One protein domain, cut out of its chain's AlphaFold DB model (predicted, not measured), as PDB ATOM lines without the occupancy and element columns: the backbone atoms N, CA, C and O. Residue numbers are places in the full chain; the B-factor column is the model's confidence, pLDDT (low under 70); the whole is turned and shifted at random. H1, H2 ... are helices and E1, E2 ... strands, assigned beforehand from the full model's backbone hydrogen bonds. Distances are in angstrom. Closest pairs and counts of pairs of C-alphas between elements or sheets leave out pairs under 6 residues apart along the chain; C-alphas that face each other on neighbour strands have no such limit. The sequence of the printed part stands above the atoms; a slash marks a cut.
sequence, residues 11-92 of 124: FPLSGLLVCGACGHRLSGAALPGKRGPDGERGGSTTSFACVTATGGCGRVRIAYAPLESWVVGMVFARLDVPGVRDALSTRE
ATOM      1  N   PHE A  11     -40.690  19.646  40.862       77.94
ATOM      2  CA  PHE A  11     -40.893  20.710  41.847       77.94
ATOM      3  C   PHE A  11     -41.778  21.840  41.278       77.94
ATOM      4  O   PHE A  11     -41.459  22.314  40.182       77.94
ATOM      5  N   PRO A  12     -42.808  22.327  41.995       81.75
ATOM      6  CA  PRO A  12     -43.655  23.471  41.626       81.75
ATOM      7  C   PRO A  12     -42.939  24.680  41.007       81.75
ATOM      8  O   PRO A  12     -43.376  25.204  39.987       81.75
ATOM      9  N   LEU A  13     -41.789  25.091  41.553       87.81
ATOM     10  CA  LEU A  13     -41.037  26.257  41.054       87.81
ATOM     11  C   LEU A  13     -40.132  25.970  39.837       87.81
ATOM     12  O   LEU A  13     -39.355  26.830  39.406       87.81
ATOM     13  N   SER A  14     -40.191  24.762  39.268       84.81
ATOM     14  CA  SER A  14     -39.334  24.370  38.145       84.81
ATOM     15  C   SER A  14     -39.559  25.263  36.928       84.81
ATOM     16  O   SER A  14     -40.666  25.360  36.398       84.81
ATOM     17  N   GLY A  15     -38.474  25.864  36.440       85.88
ATOM     18  CA  GLY A  15     -38.481  26.721  35.258       85.88
ATOM     19  C   GLY A  15     -38.904  28.168  35.514       85.88
ATOM     20  O   GLY A  15     -38.848  28.949  34.571       85.88
ATOM     21  N   LEU A  16     -39.272  28.550  36.739       90.19
ATOM     22  CA  LEU A  16     -39.637  29.936  37.073       90.19
ATOM     23  C   LEU A  16     -38.440  30.774  37.540       90.19
ATOM     24  O   LEU A  16     -38.424  31.989  37.377       90.19
ATOM     25  N   LEU A  17     -37.431  30.125  38.117       93.00
ATOM     26  CA  LEU A  17     -36.318  30.806  38.769       93.00
ATOM     27  C   LEU A  17     -35.190  31.124  37.786       93.00
ATOM     28  O   LEU A  17     -34.771  30.265  37.005       93.00
ATOM     29  N   VAL A  18     -34.643  32.334  37.890       95.94
ATOM     30  CA  VAL A  18     -33.483  32.805  37.123       95.94
ATOM     31  C   VAL A  18     -32.353  33.228  38.055       95.94
ATOM     32  O   VAL A  18     -32.570  33.700  39.169       95.94
ATOM     33  N   CYS A  19     -31.119  33.030  37.608       95.94
ATOM     34  CA  CYS A  19     -29.927  33.424  38.338       95.94
ATOM     35  C   CYS A  19     -29.746  34.942  38.276       95.94
ATOM     36  O   CYS A  19     -29.508  35.483  37.199       95.94
ATOM     37  N   GLY A  20     -29.749  35.618  39.426       94.69
ATOM     38  CA  GLY A  20     -29.496  37.063  39.489       94.69
ATOM     39  C   GLY A  20     -28.092  37.485  39.032       94.69
ATOM     40  O   GLY A  20     -27.887  38.645  38.707       94.69
ATOM     41  N   ALA A  21     -27.129  36.557  38.974       95.81
ATOM     42  CA  ALA A  21     -25.756  36.864  38.568       95.81
ATOM     43  C   ALA A  21     -25.496  36.710  37.058       95.81
ATOM     44  O   ALA A  21     -24.650  37.412  36.519       95.81
ATOM     45  N   CYS A  22     -26.159  35.765  36.380       96.38
ATOM     46  CA  CYS A  22     -25.881  35.460  34.968       96.38
ATOM     47  C   CYS A  22     -27.132  35.275  34.096       96.38
ATOM     48  O   CYS A  22     -27.013  34.870  32.945       96.38
ATOM     49  N   GLY A  23     -28.334  35.483  34.639       95.38
ATOM     50  CA  GLY A  23     -29.609  35.387  33.917       95.38
ATOM     51  C   GLY A  23     -30.074  33.969  33.564       95.38
ATOM     52  O   GLY A  23     -31.225  33.778  33.179       95.38
ATOM     53  N   HIS A  24     -29.225  32.951  33.717       95.94
ATOM     54  CA  HIS A  24     -29.574  31.572  33.368       95.94
ATOM     55  C   HIS A  24     -30.641  30.983  34.307       95.94
ATOM     56  O   HIS A  24     -30.645  31.274  35.507       95.94
ATOM     57  N   ARG A  25     -31.525  30.117  33.793       94.62
ATOM     58  CA  ARG A  25     -32.571  29.463  34.599       94.62
ATOM     59  C   ARG A  25     -31.964  28.516  35.634       94.62
ATOM     60  O   ARG A  25     -30.977  27.838  35.363       94.62
ATOM     61  N   LEU A  26     -32.555  28.460  36.826       93.12
ATOM     62  CA  LEU A  26     -32.126  27.511  37.851       93.12
ATOM     63  C   LEU A  26     -32.747  26.132  37.606       93.12
ATOM     64  O   LEU A  26     -33.910  26.012  37.217       93.12
ATOM     65  N   SER A  27     -31.978  25.088  37.897       90.81
ATOM     66  CA  SER A  27     -32.410  23.692  37.812       90.81
ATOM     67  C   SER A  27     -32.619  23.120  39.211       90.81
ATOM     68  O   SER A  27     -31.796  23.336  40.103       90.81
ATOM     69  N   GLY A  28     -33.725  22.402  39.411       87.50
ATOM     70  CA  GLY A  28     -34.031  21.727  40.672       87.50
ATOM     71  C   GLY A  28     -33.306  20.390  40.781       87.50
ATOM     72  O   GLY A  28     -33.310  19.602  39.837       87.50
ATOM     73  N   ALA A  29     -32.712  20.109  41.938       81.38
ATOM     74  CA  ALA A  29     -32.059  18.841  42.232       81.38
ATOM     75  C   ALA A  29     -32.348  18.394  43.671       81.38
ATOM     76  O   ALA A  29     -32.312  19.197  44.607       81.38
ATOM     77  N   ALA A  30     -32.592  17.095  43.844       81.50
ATOM     78  CA  ALA A  30     -32.580  16.447  45.149       81.50
ATOM     79  C   ALA A  30     -31.153  15.968  45.425       81.50
ATOM     80  O   ALA A  30     -30.646  15.101  44.712       81.50
ATOM     81  N   LEU A  31     -30.496  16.549  46.426       75.00
ATOM     82  CA  LEU A  31     -29.204  16.067  46.891       75.00
ATOM     83  C   LEU A  31     -29.433  14.992  47.958       75.00
ATOM     84  O   LEU A  31     -30.255  15.193  48.858       75.00
ATOM     85  N   PRO A  32     -28.706  13.863  47.898       74.19
ATOM     86  CA  PRO A  32     -28.677  12.934  49.014       74.19
ATOM     87  C   PRO A  32     -28.136  13.666  50.245       74.19
ATOM     88  O   PRO A  32     -27.206  14.471  50.138       74.19
ATOM     89  N   GLY A  33     -28.734  13.413  51.408       72.31
ATOM     90  CA  GLY A  33     -28.242  14.009  52.640       72.31
ATOM     91  C   GLY A  33     -26.826  13.536  52.944       72.31
ATOM     92  O   GLY A  33     -26.426  12.415  52.607       72.31
ATOM     93  N   LYS A  34     -26.041  14.422  53.557       74.44
ATOM     94  CA  LYS A  34     -24.693  14.080  54.009       74.44
ATOM     95  C   LYS A  34     -24.791  13.030  55.115       74.44
ATOM     96  O   LYS A  34     -25.725  13.058  55.915       74.44
ATOM     97  N   ARG A  35     -23.834  12.100  55.151       76.75
ATOM     98  CA  ARG A  35     -23.705  11.188  56.291       76.75
ATOM     99  C   ARG A  35     -23.227  11.988  57.498       76.75
ATOM    100  O   ARG A  35     -22.286  12.772  57.363       76.75
ATOM    101  N   GLY A  36     -23.900  11.811  58.628       77.50
ATOM    102  CA  GLY A  36     -23.439  12.310  59.913       77.50
ATOM    103  C   GLY A  36     -22.186  11.559  60.386       77.50
ATOM    104  O   GLY A  36     -21.841  10.520  59.813       77.50
ATOM    105  N   PRO A  37     -21.504  12.073  61.422       75.00
ATOM    106  CA  PRO A  37     -20.346  11.412  62.028       75.00
ATOM    107  C   PRO A  37     -20.661   9.991  62.530       75.00
ATOM    108  O   PRO A  37     -19.805   9.120  62.427       75.00
ATOM    109  N   ASP A  38     -21.906   9.730  62.938       82.94
ATOM    110  CA  ASP A  38     -22.376   8.418  63.414       82.94
ATOM    111  C   ASP A  38     -22.810   7.463  62.282       82.94
ATOM    112  O   ASP A  38     -23.386   6.403  62.514       82.94
ATOM    113  N   GLY A  39     -22.564   7.828  61.019       77.62
ATOM    114  CA  GLY A  39     -22.922   7.014  59.854       77.62
ATOM    115  C   GLY A  39     -24.394   7.103  59.433       77.62
ATOM    116  O   GLY A  39     -24.744   6.596  58.362       77.62
ATOM    117  N   GLU A  40     -25.237   7.798  60.199       75.69
ATOM    118  CA  GLU A  40     -26.624   8.075  59.826       75.69
ATOM    119  C   GLU A  40     -26.690   8.916  58.543       75.69
ATOM    120  O   GLU A  40     -25.978   9.911  58.377       75.69
ATOM    121  N   ARG A  41     -27.543   8.521  57.590       69.31
ATOM    122  CA  ARG A  41     -27.811   9.346  56.406       69.31
ATOM    123  C   ARG A  41     -28.725  10.495  56.810       69.31
ATOM    124  O   ARG A  41     -29.878  10.259  57.157       69.31
ATOM    125  N   GLY A  42     -28.241  11.728  56.669       68.88
ATOM    126  CA  GLY A  42     -29.108  12.897  56.718       68.88
ATOM    127  C   GLY A  42     -30.217  12.812  55.662       68.88
ATOM    128  O   GLY A  42     -30.066  12.153  54.625       68.88
ATOM    129  N   GLY A  43     -31.335  13.491  55.918       73.25
ATOM    130  CA  GLY A  43     -32.436  13.594  54.962       73.25
ATOM    131  C   GLY A  43     -31.983  14.195  53.627       73.25
ATOM    132  O   GLY A  43     -31.074  15.029  53.572       73.25
ATOM    133  N   SER A  44     -32.606  13.766  52.526       74.50
ATOM    134  CA  SER A  44     -32.367  14.382  51.221       74.50
ATOM    135  C   SER A  44     -32.768  15.858  51.262       74.50
ATOM    136  O   SER A  44     -33.818  16.223  51.783       74.50
ATOM    137  N   THR A  45     -31.912  16.728  50.729       79.44
ATOM    138  CA  THR A  45     -32.185  18.168  50.658       79.44
ATOM    139  C   THR A  45     -32.443  18.554  49.215       79.44
ATOM    140  O   THR A  45     -31.627  18.295  48.329       79.44
ATOM    141  N   THR A  46     -33.574  19.197  48.963       87.94
ATOM    142  CA  THR A  46     -33.936  19.710  47.642       87.94
ATOM    143  C   THR A  46     -33.476  21.160  47.501       87.94
ATOM    144  O   THR A  46     -33.594  21.975  48.419       87.94
ATOM    145  N   SER A  47     -32.893  21.491  46.351       91.31
ATOM    146  CA  SER A  47     -32.384  22.837  46.069       91.31
ATOM    147  C   SER A  47     -32.536  23.197  44.597       91.31
ATOM    148  O   SER A  47     -32.559  22.315  43.738       91.31
ATOM    149  N   PHE A  48     -32.589  24.493  44.309       92.94
ATOM    150  CA  PHE A  48     -32.398  25.027  42.966       92.94
ATOM    151  C   PHE A  48     -30.988  25.582  42.833       92.94
ATOM    152  O   PHE A  48     -30.507  26.274  43.729       92.94
ATOM    153  N   ALA A  49     -30.323  25.293  41.720       93.25
ATOM    154  CA  ALA A  49     -28.970  25.765  41.466       93.25
ATOM    155  C   ALA A  49     -28.810  26.286  40.038       93.25
ATOM    156  O   ALA A  49     -29.457  25.812  39.106       93.25
ATOM    157  N   CYS A  50     -27.912  27.251  39.865       94.94
ATOM    158  CA  CYS A  50     -27.468  27.705  38.556       94.94
ATOM    159  C   CYS A  50     -26.379  26.745  38.066       94.94
ATOM    160  O   CYS A  50     -25.206  26.921  38.389       94.94
ATOM    161  N   VAL A  51     -26.766  25.681  37.364       93.38
ATOM    162  CA  VAL A  51     -25.871  24.557  37.055       93.38
ATOM    163  C   VAL A  51     -24.991  24.867  35.844       93.38
ATOM    164  O   VAL A  51     -25.489  25.233  34.787       93.38
ATOM    165  N   THR A  52     -23.676  24.682  35.972       94.88
ATOM    166  CA  THR A  52     -22.718  24.910  34.874       94.88
ATOM    167  C   THR A  52     -22.899  23.942  33.710       94.88
ATOM    168  O   THR A  52     -22.774  24.348  32.561       94.88
ATOM    169  N   ALA A  53     -23.281  22.691  33.987       90.56
ATOM    170  CA  ALA A  53     -23.538  21.670  32.967       90.56
ATOM    171  C   ALA A  53     -24.652  22.047  31.970       90.56
ATOM    172  O   ALA A  53     -24.689  21.500  30.874       90.56
ATOM    173  N   THR A  54     -25.543  22.979  32.324       88.31
ATOM    174  CA  THR A  54     -26.605  23.482  31.436       88.31
ATOM    175  C   THR A  54     -26.335  24.901  30.923       88.31
ATOM    176  O   THR A  54     -27.213  25.496  30.308       88.31
ATOM    177  N   GLY A  55     -25.140  25.456  31.164       92.25
ATOM    178  CA  GLY A  55     -24.765  26.820  30.763       92.25
ATOM    179  C   GLY A  55     -24.915  27.889  31.854       92.25
ATOM    180  O   GLY A  55     -24.805  29.080  31.571       92.25
ATOM    181  N   GLY A  56     -25.170  27.500  33.106       94.81
ATOM    182  CA  GLY A  56     -25.184  28.403  34.258       94.81
ATOM    183  C   GLY A  56     -23.788  28.773  34.782       94.81
ATOM    184  O   GLY A  56     -22.775  28.221  34.370       94.81
ATOM    185  N   CYS A  57     -23.723  29.698  35.746       96.62
ATOM    186  CA  CYS A  57     -22.455  30.173  36.320       96.62
ATOM    187  C   CYS A  57     -21.986  29.427  37.583       96.62
ATOM    188  O   CYS A  57     -20.902  29.717  38.083       96.62
ATOM    189  N   GLY A  58     -22.789  28.530  38.163       94.31
ATOM    190  CA  GLY A  58     -22.420  27.778  39.374       94.31
ATOM    191  C   GLY A  58     -22.503  28.551  40.696       94.31
ATOM    192  O   GLY A  58     -22.366  27.943  41.754       94.31
ATOM    193  N   ARG A  59     -22.743  29.870  40.671       94.62
ATOM    194  CA  ARG A  59     -22.619  30.742  41.858       94.62
ATOM    195  C   ARG A  59     -23.842  30.769  42.771       94.62
ATOM    196  O   ARG A  59     -23.722  31.130  43.934       94.62
ATOM    197  N   VAL A  60     -25.016  30.422  42.248       94.81
ATOM    198  CA  VAL A  60     -26.283  30.506  42.986       94.81
ATOM    199  C   VAL A  60     -26.800  29.107  43.281       94.81
ATOM    200  O   VAL A  60     -26.980  28.300  42.365       94.81
ATOM    201  N   ARG A  61     -27.085  28.846  44.558       93.06
ATOM    202  CA  ARG A  61     -27.857  27.698  45.034       93.06
ATOM    203  C   ARG A  61     -28.761  28.149  46.176       93.06
ATOM    204  O   ARG A  61     -28.303  28.844  47.075       93.06
ATOM    205  N   ILE A  62     -30.019  27.732  46.146       92.56
ATOM    206  CA  ILE A  62     -31.038  28.102  47.130       92.56
ATOM    207  C   ILE A  62     -31.844  26.872  47.549       92.56
ATOM    208  O   ILE A  62     -32.155  26.009  46.724       92.56
ATOM    209  N   ALA A  63     -32.140  26.766  48.844       91.38
ATOM    210  CA  ALA A  63     -32.932  25.672  49.391       91.38
ATOM    211  C   ALA A  63     -34.385  25.753  48.904       91.38
ATOM    212  O   ALA A  63     -34.961  26.835  48.829       91.38
ATOM    213  N   TYR A  64     -34.966  24.596  48.582       90.44
ATOM    214  CA  TYR A  64     -36.302  24.501  47.999       90.44
ATOM    215  C   TYR A  64     -37.404  24.996  48.941       90.44
ATOM    216  O   TYR A  64     -38.105  25.947  48.615       90.44
ATOM    217  N   ALA A  65     -37.527  24.370  50.115       88.75
ATOM    218  CA  ALA A  65     -38.642  24.591  51.034       88.75
ATOM    219  C   ALA A  65     -38.840  26.066  51.442       88.75
ATOM    220  O   ALA A  65     -39.938  26.579  51.244       88.75
ATOM    221  N   PRO A  66     -37.817  26.800  51.937       91.88
ATOM    222  CA  PRO A  66     -38.025  28.195  52.328       91.88
ATOM    223  C   PRO A  66     -38.352  29.095  51.131       91.88
ATOM    224  O   PRO A  66     -39.119  30.046  51.269       91.88
ATOM    225  N   LEU A  67     -37.804  28.789  49.950       92.88
ATOM    226  CA  LEU A  67     -38.106  29.536  48.735       92.88
ATOM    227  C   LEU A  67     -39.556  29.321  48.294       92.88
ATOM    228  O   LEU A  67     -40.235  30.283  47.955       92.88
ATOM    229  N   GLU A  68     -40.034  28.078  48.317       90.88
ATOM    230  CA  GLU A  68     -41.426  27.755  48.007       90.88
ATOM    231  C   GLU A  68     -42.385  28.459  48.963       90.88
ATOM    232  O   GLU A  68     -43.282  29.161  48.502       90.88
ATOM    233  N   SER A  69     -42.163  28.352  50.276       92.38
ATOM    234  CA  SER A  69     -43.012  29.022  51.267       92.38
ATOM    235  C   SER A  69     -43.060  30.536  51.058       92.38
ATOM    236  O   SER A  69     -44.130  31.137  51.143       92.38
ATOM    237  N   TRP A  70     -41.922  31.155  50.732       94.69
ATOM    238  CA  TRP A  70     -41.860  32.586  50.450       94.69
ATOM    239  C   TRP A  70     -42.631  32.971  49.180       94.69
ATOM    240  O   TRP A  70     -43.436  33.902  49.213       94.69
ATOM    241  N   VAL A  71     -42.443  32.238  48.074       92.88
ATOM    242  CA  VAL A  71     -43.172  32.495  46.819       92.88
ATOM    243  C   VAL A  71     -44.676  32.329  47.020       92.88
ATOM    244  O   VAL A  71     -45.443  33.191  46.600       92.88
ATOM    245  N   VAL A  72     -45.101  31.263  47.699       91.62
ATOM    246  CA  VAL A  72     -46.513  31.015  48.010       91.62
ATOM    247  C   VAL A  72     -47.098  32.153  48.850       91.62
ATOM    248  O   VAL A  72     -48.162  32.669  48.514       91.62
ATOM    249  N   GLY A  73     -46.382  32.607  49.883       93.00
ATOM    250  CA  GLY A  73     -46.808  33.744  50.702       93.00
ATOM    251  C   GLY A  73     -47.006  35.024  49.886       93.00
ATOM    252  O   GLY A  73     -48.015  35.708  50.044       93.00
ATOM    253  N   MET A  74     -46.094  35.323  48.955       92.88
ATOM    254  CA  MET A  74     -46.242  36.476  48.061       92.88
ATOM    255  C   MET A  74     -47.421  36.341  47.097       92.88
ATOM    256  O   MET A  74     -48.109  37.327  46.838       92.88
ATOM    257  N   VAL A  75     -47.652  35.142  46.555       90.62
ATOM    258  CA  VAL A  75     -48.789  34.885  45.660       90.62
ATOM    259  C   VAL A  75     -50.095  35.158  46.395       90.62
ATOM    260  O   VAL A  75     -50.907  35.932  45.897       90.62
ATOM    261  N   PHE A  76     -50.275  34.609  47.600       89.38
ATOM    262  CA  PHE A  76     -51.478  34.859  48.395       89.38
ATOM    263  C   PHE A  76     -51.650  36.338  48.744       89.38
ATOM    264  O   PHE A  76     -52.716  36.896  48.496       89.38
ATOM    265  N   ALA A  77     -50.582  37.012  49.181       89.81
ATOM    266  CA  ALA A  77     -50.633  38.448  49.453       89.81
ATOM    267  C   ALA A  77     -51.038  39.271  48.214       89.81
ATOM    268  O   ALA A  77     -51.710  40.295  48.326       89.81
ATOM    269  N   ARG A  78     -50.646  38.834  47.009       88.12
ATOM    270  CA  ARG A  78     -51.020  39.505  45.760       88.12
ATOM    271  C   ARG A  78     -52.472  39.240  45.362       88.12
ATOM    272  O   ARG A  78     -53.098  40.145  44.807       88.12
ATOM    273  N   LEU A  79     -52.980  38.035  45.629       86.69
ATOM    274  CA  LEU A  79     -54.366  37.641  45.365       86.69
ATOM    275  C   LEU A  79     -55.370  38.408  46.229       86.69
ATOM    276  O   LEU A  79     -56.485  38.639  45.777       86.69
ATOM    277  N   ASP A  80     -54.977  38.866  47.417       85.00
ATOM    278  CA  ASP A  80     -55.854  39.658  48.289       85.00
ATOM    279  C   ASP A  80     -56.112  41.088  47.782       85.00
ATOM    280  O   ASP A  80     -57.017  41.773  48.266       85.00
ATOM    281  N   VAL A  81     -55.366  41.552  46.776       90.31
ATOM    282  CA  VAL A  81     -55.542  42.895  46.213       90.31
ATOM    283  C   VAL A  81     -56.838  42.961  45.388       90.31
ATOM    284  O   VAL A  81     -56.971  42.195  44.429       90.31
ATOM    285  N   PRO A  82     -57.758  43.915  45.657       81.50
ATOM    286  CA  PRO A  82     -59.066  43.980  44.998       81.50
ATOM    287  C   PRO A  82     -59.010  43.946  43.467       81.50
ATOM    288  O   PRO A  82     -59.764  43.202  42.857       81.50
ATOM    289  N   GLY A  83     -58.069  44.662  42.842       81.31
ATOM    290  CA  GLY A  83     -57.930  44.665  41.379       81.31
ATOM    291  C   GLY A  83     -57.487  43.325  40.774       81.31
ATOM    292  O   GLY A  83     -57.794  43.046  39.623       81.31
ATOM    293  N   VAL A  84     -56.790  42.473  41.535       82.12
ATOM    294  CA  VAL A  84     -56.461  41.104  41.090       82.12
ATOM    295  C   VAL A  84     -57.657  40.187  41.280       82.12
ATOM    296  O   VAL A  84     -57.929  39.367  40.410       82.12
ATOM    297  N   ARG A  85     -58.399  40.343  42.381       80.31
ATOM    298  CA  ARG A  85     -59.648  39.600  42.597       80.31
ATOM    299  C   ARG A  85     -60.659  39.896  41.500       80.31
ATOM    300  O   ARG A  85     -61.251  38.962  40.981       80.31
ATOM    301  N   ASP A  86     -60.796  41.164  41.128       81.31
ATOM    302  CA  ASP A  86     -61.687  41.601  40.057       81.31
ATOM    303  C   ASP A  86     -61.281  40.984  38.712       81.31
ATOM    304  O   ASP A  86     -62.090  40.291  38.100       81.31
ATOM    305  N   ALA A  87     -60.000  41.091  38.337       81.19
ATOM    306  CA  ALA A  87     -59.458  40.497  37.111       81.19
ATOM    307  C   ALA A  87     -59.552  38.959  37.060       81.19
ATOM    308  O   ALA A  87     -59.644  38.378  35.984       81.19
ATOM    309  N   LEU A  88     -59.512  38.281  38.212       77.25
ATOM    310  CA  LEU A  88     -59.737  36.833  38.299       77.25
ATOM    311  C   LEU A  88     -61.227  36.465  38.320       77.25
ATOM    312  O   LEU A  88     -61.578  35.338  37.978       77.25
ATOM    313  N   SER A  89     -62.096  37.386  38.745       72.94
ATOM    314  CA  SER A  89     -63.552  37.199  38.781       72.94
ATOM    315  C   SER A  89     -64.209  37.453  37.429       72.94
ATOM    316  O   SER A  89     -65.209  36.809  37.110       72.94
ATOM    317  N   THR A  90     -63.602  38.303  36.594       62.47
ATOM    318  CA  THR A  90     -63.871  38.385  35.156       62.47
ATOM    319  C   THR A  90     -63.258  37.167  34.475       62.47
ATOM    320  O   THR A  90     -62.316  37.229  33.690       62.47
ATOM    321  N   ARG A  91     -63.831  36.003  34.772       56.50
ATOM    322  CA  ARG A  91     -63.783  34.877  33.857       56.50
ATOM    323  C   ARG A  91     -64.614  35.303  32.651       56.50
ATOM    324  O   ARG A  91     -65.797  35.000  32.570       56.50
ATOM    325  N   GLU A  92     -64.003  36.035  31.723       58.62
ATOM    326  CA  GLU A  92     -64.381  35.850  30.332       58.62
ATOM    327  C   GLU A  92     -64.168  34.359  30.089       58.62
ATOM    328  O   GLU A  92     -63.046  33.863  29.955       58.62
TER     329      GLU A  92
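What this domain is: This is residues 11 to 92 of the 124 residues of the protein "Recombinase-like zinc beta ribbon protein" of Geodermatophilus sp. DSM 44511 (UniProt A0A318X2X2). A small three-stranded sheet, E1, E2 and E3, has a long loop, residues 32 to 44, reaching away from it at one end, while on the other side the long helix H1 leads off from E3. Residues 72 to 78 of H1 stick out free, and the short helix H2 turns off at the far end to make a corner. The printed part has 82 residues, with three named strands and then two named helices along it; the sheet order is E1, E2, E3, antiparallel throughout. The class is mixed, helices and strands, with under half of the residues, 37, in named elements. The whole is only just loose, close to extended, with a radius of gyration of the C-alphas of 17.5 A and an elongated outline of 56 by 31 by 20 A.

How they stand to each other: Start at Phe 11 and pass residues 11 to 26, which hold no named element, to E1, residues 27 to 31. E1 is an edge strand and forms a hairpin with the inner strand E2, residues 45 to 49; they are antiparallel at 152 degrees, and N 29 and O 47 are 2.9 A apart, within hydrogen-bond range. E2 forms a second hairpin with the other edge strand E3, residues 61 to 63, antiparallel at 145 degrees, with N 48 and O 62 at 2.9 A. The three make a meander, each strand the antiparallel neighbour of the one before. H1, residues 64 to 79, only grazes the sheet with residues 64 to 67; the closest C-alphas of E2 and H1 are those of Ser 47 and Tyr 64, 4.7 A apart. H2, residues 82 to 89, is close to H1 but not clearly touching, the closest C-alphas being those of Leu 79 and Arg 85 at 6.3 A. Their lines are about perpendicular, at 87 degrees. H2 is not on the sheet. In H1 and H2 every O i to N i+4 pair is within hydrogen-bond range.

Where its parts are: Find C-alpha 27 at (-32.410, 23.692, 37.812); from there E1 runs 12.3 A to C-alpha 31. E2 measures 12.4 A and E3 7.0 A. Find C-alpha 64 at (-36.302, 24.501, 47.999), where H1 begins its 22.5 A. H2 covers 10.2 A and ends at C-alpha 89, (-63.552, 37.199, 38.781).

The domain as a whole: Look for the two C-alphas farthest apart, those of Asp 38 and Glu 92, at 60.1 A. The printed part has no cut. The links E1 to E2 and E2 to E3 are long; E3 to H1 and H1 to H2 are tight. Confidence is under 70 at residues 41 to 42 and 90 to 92.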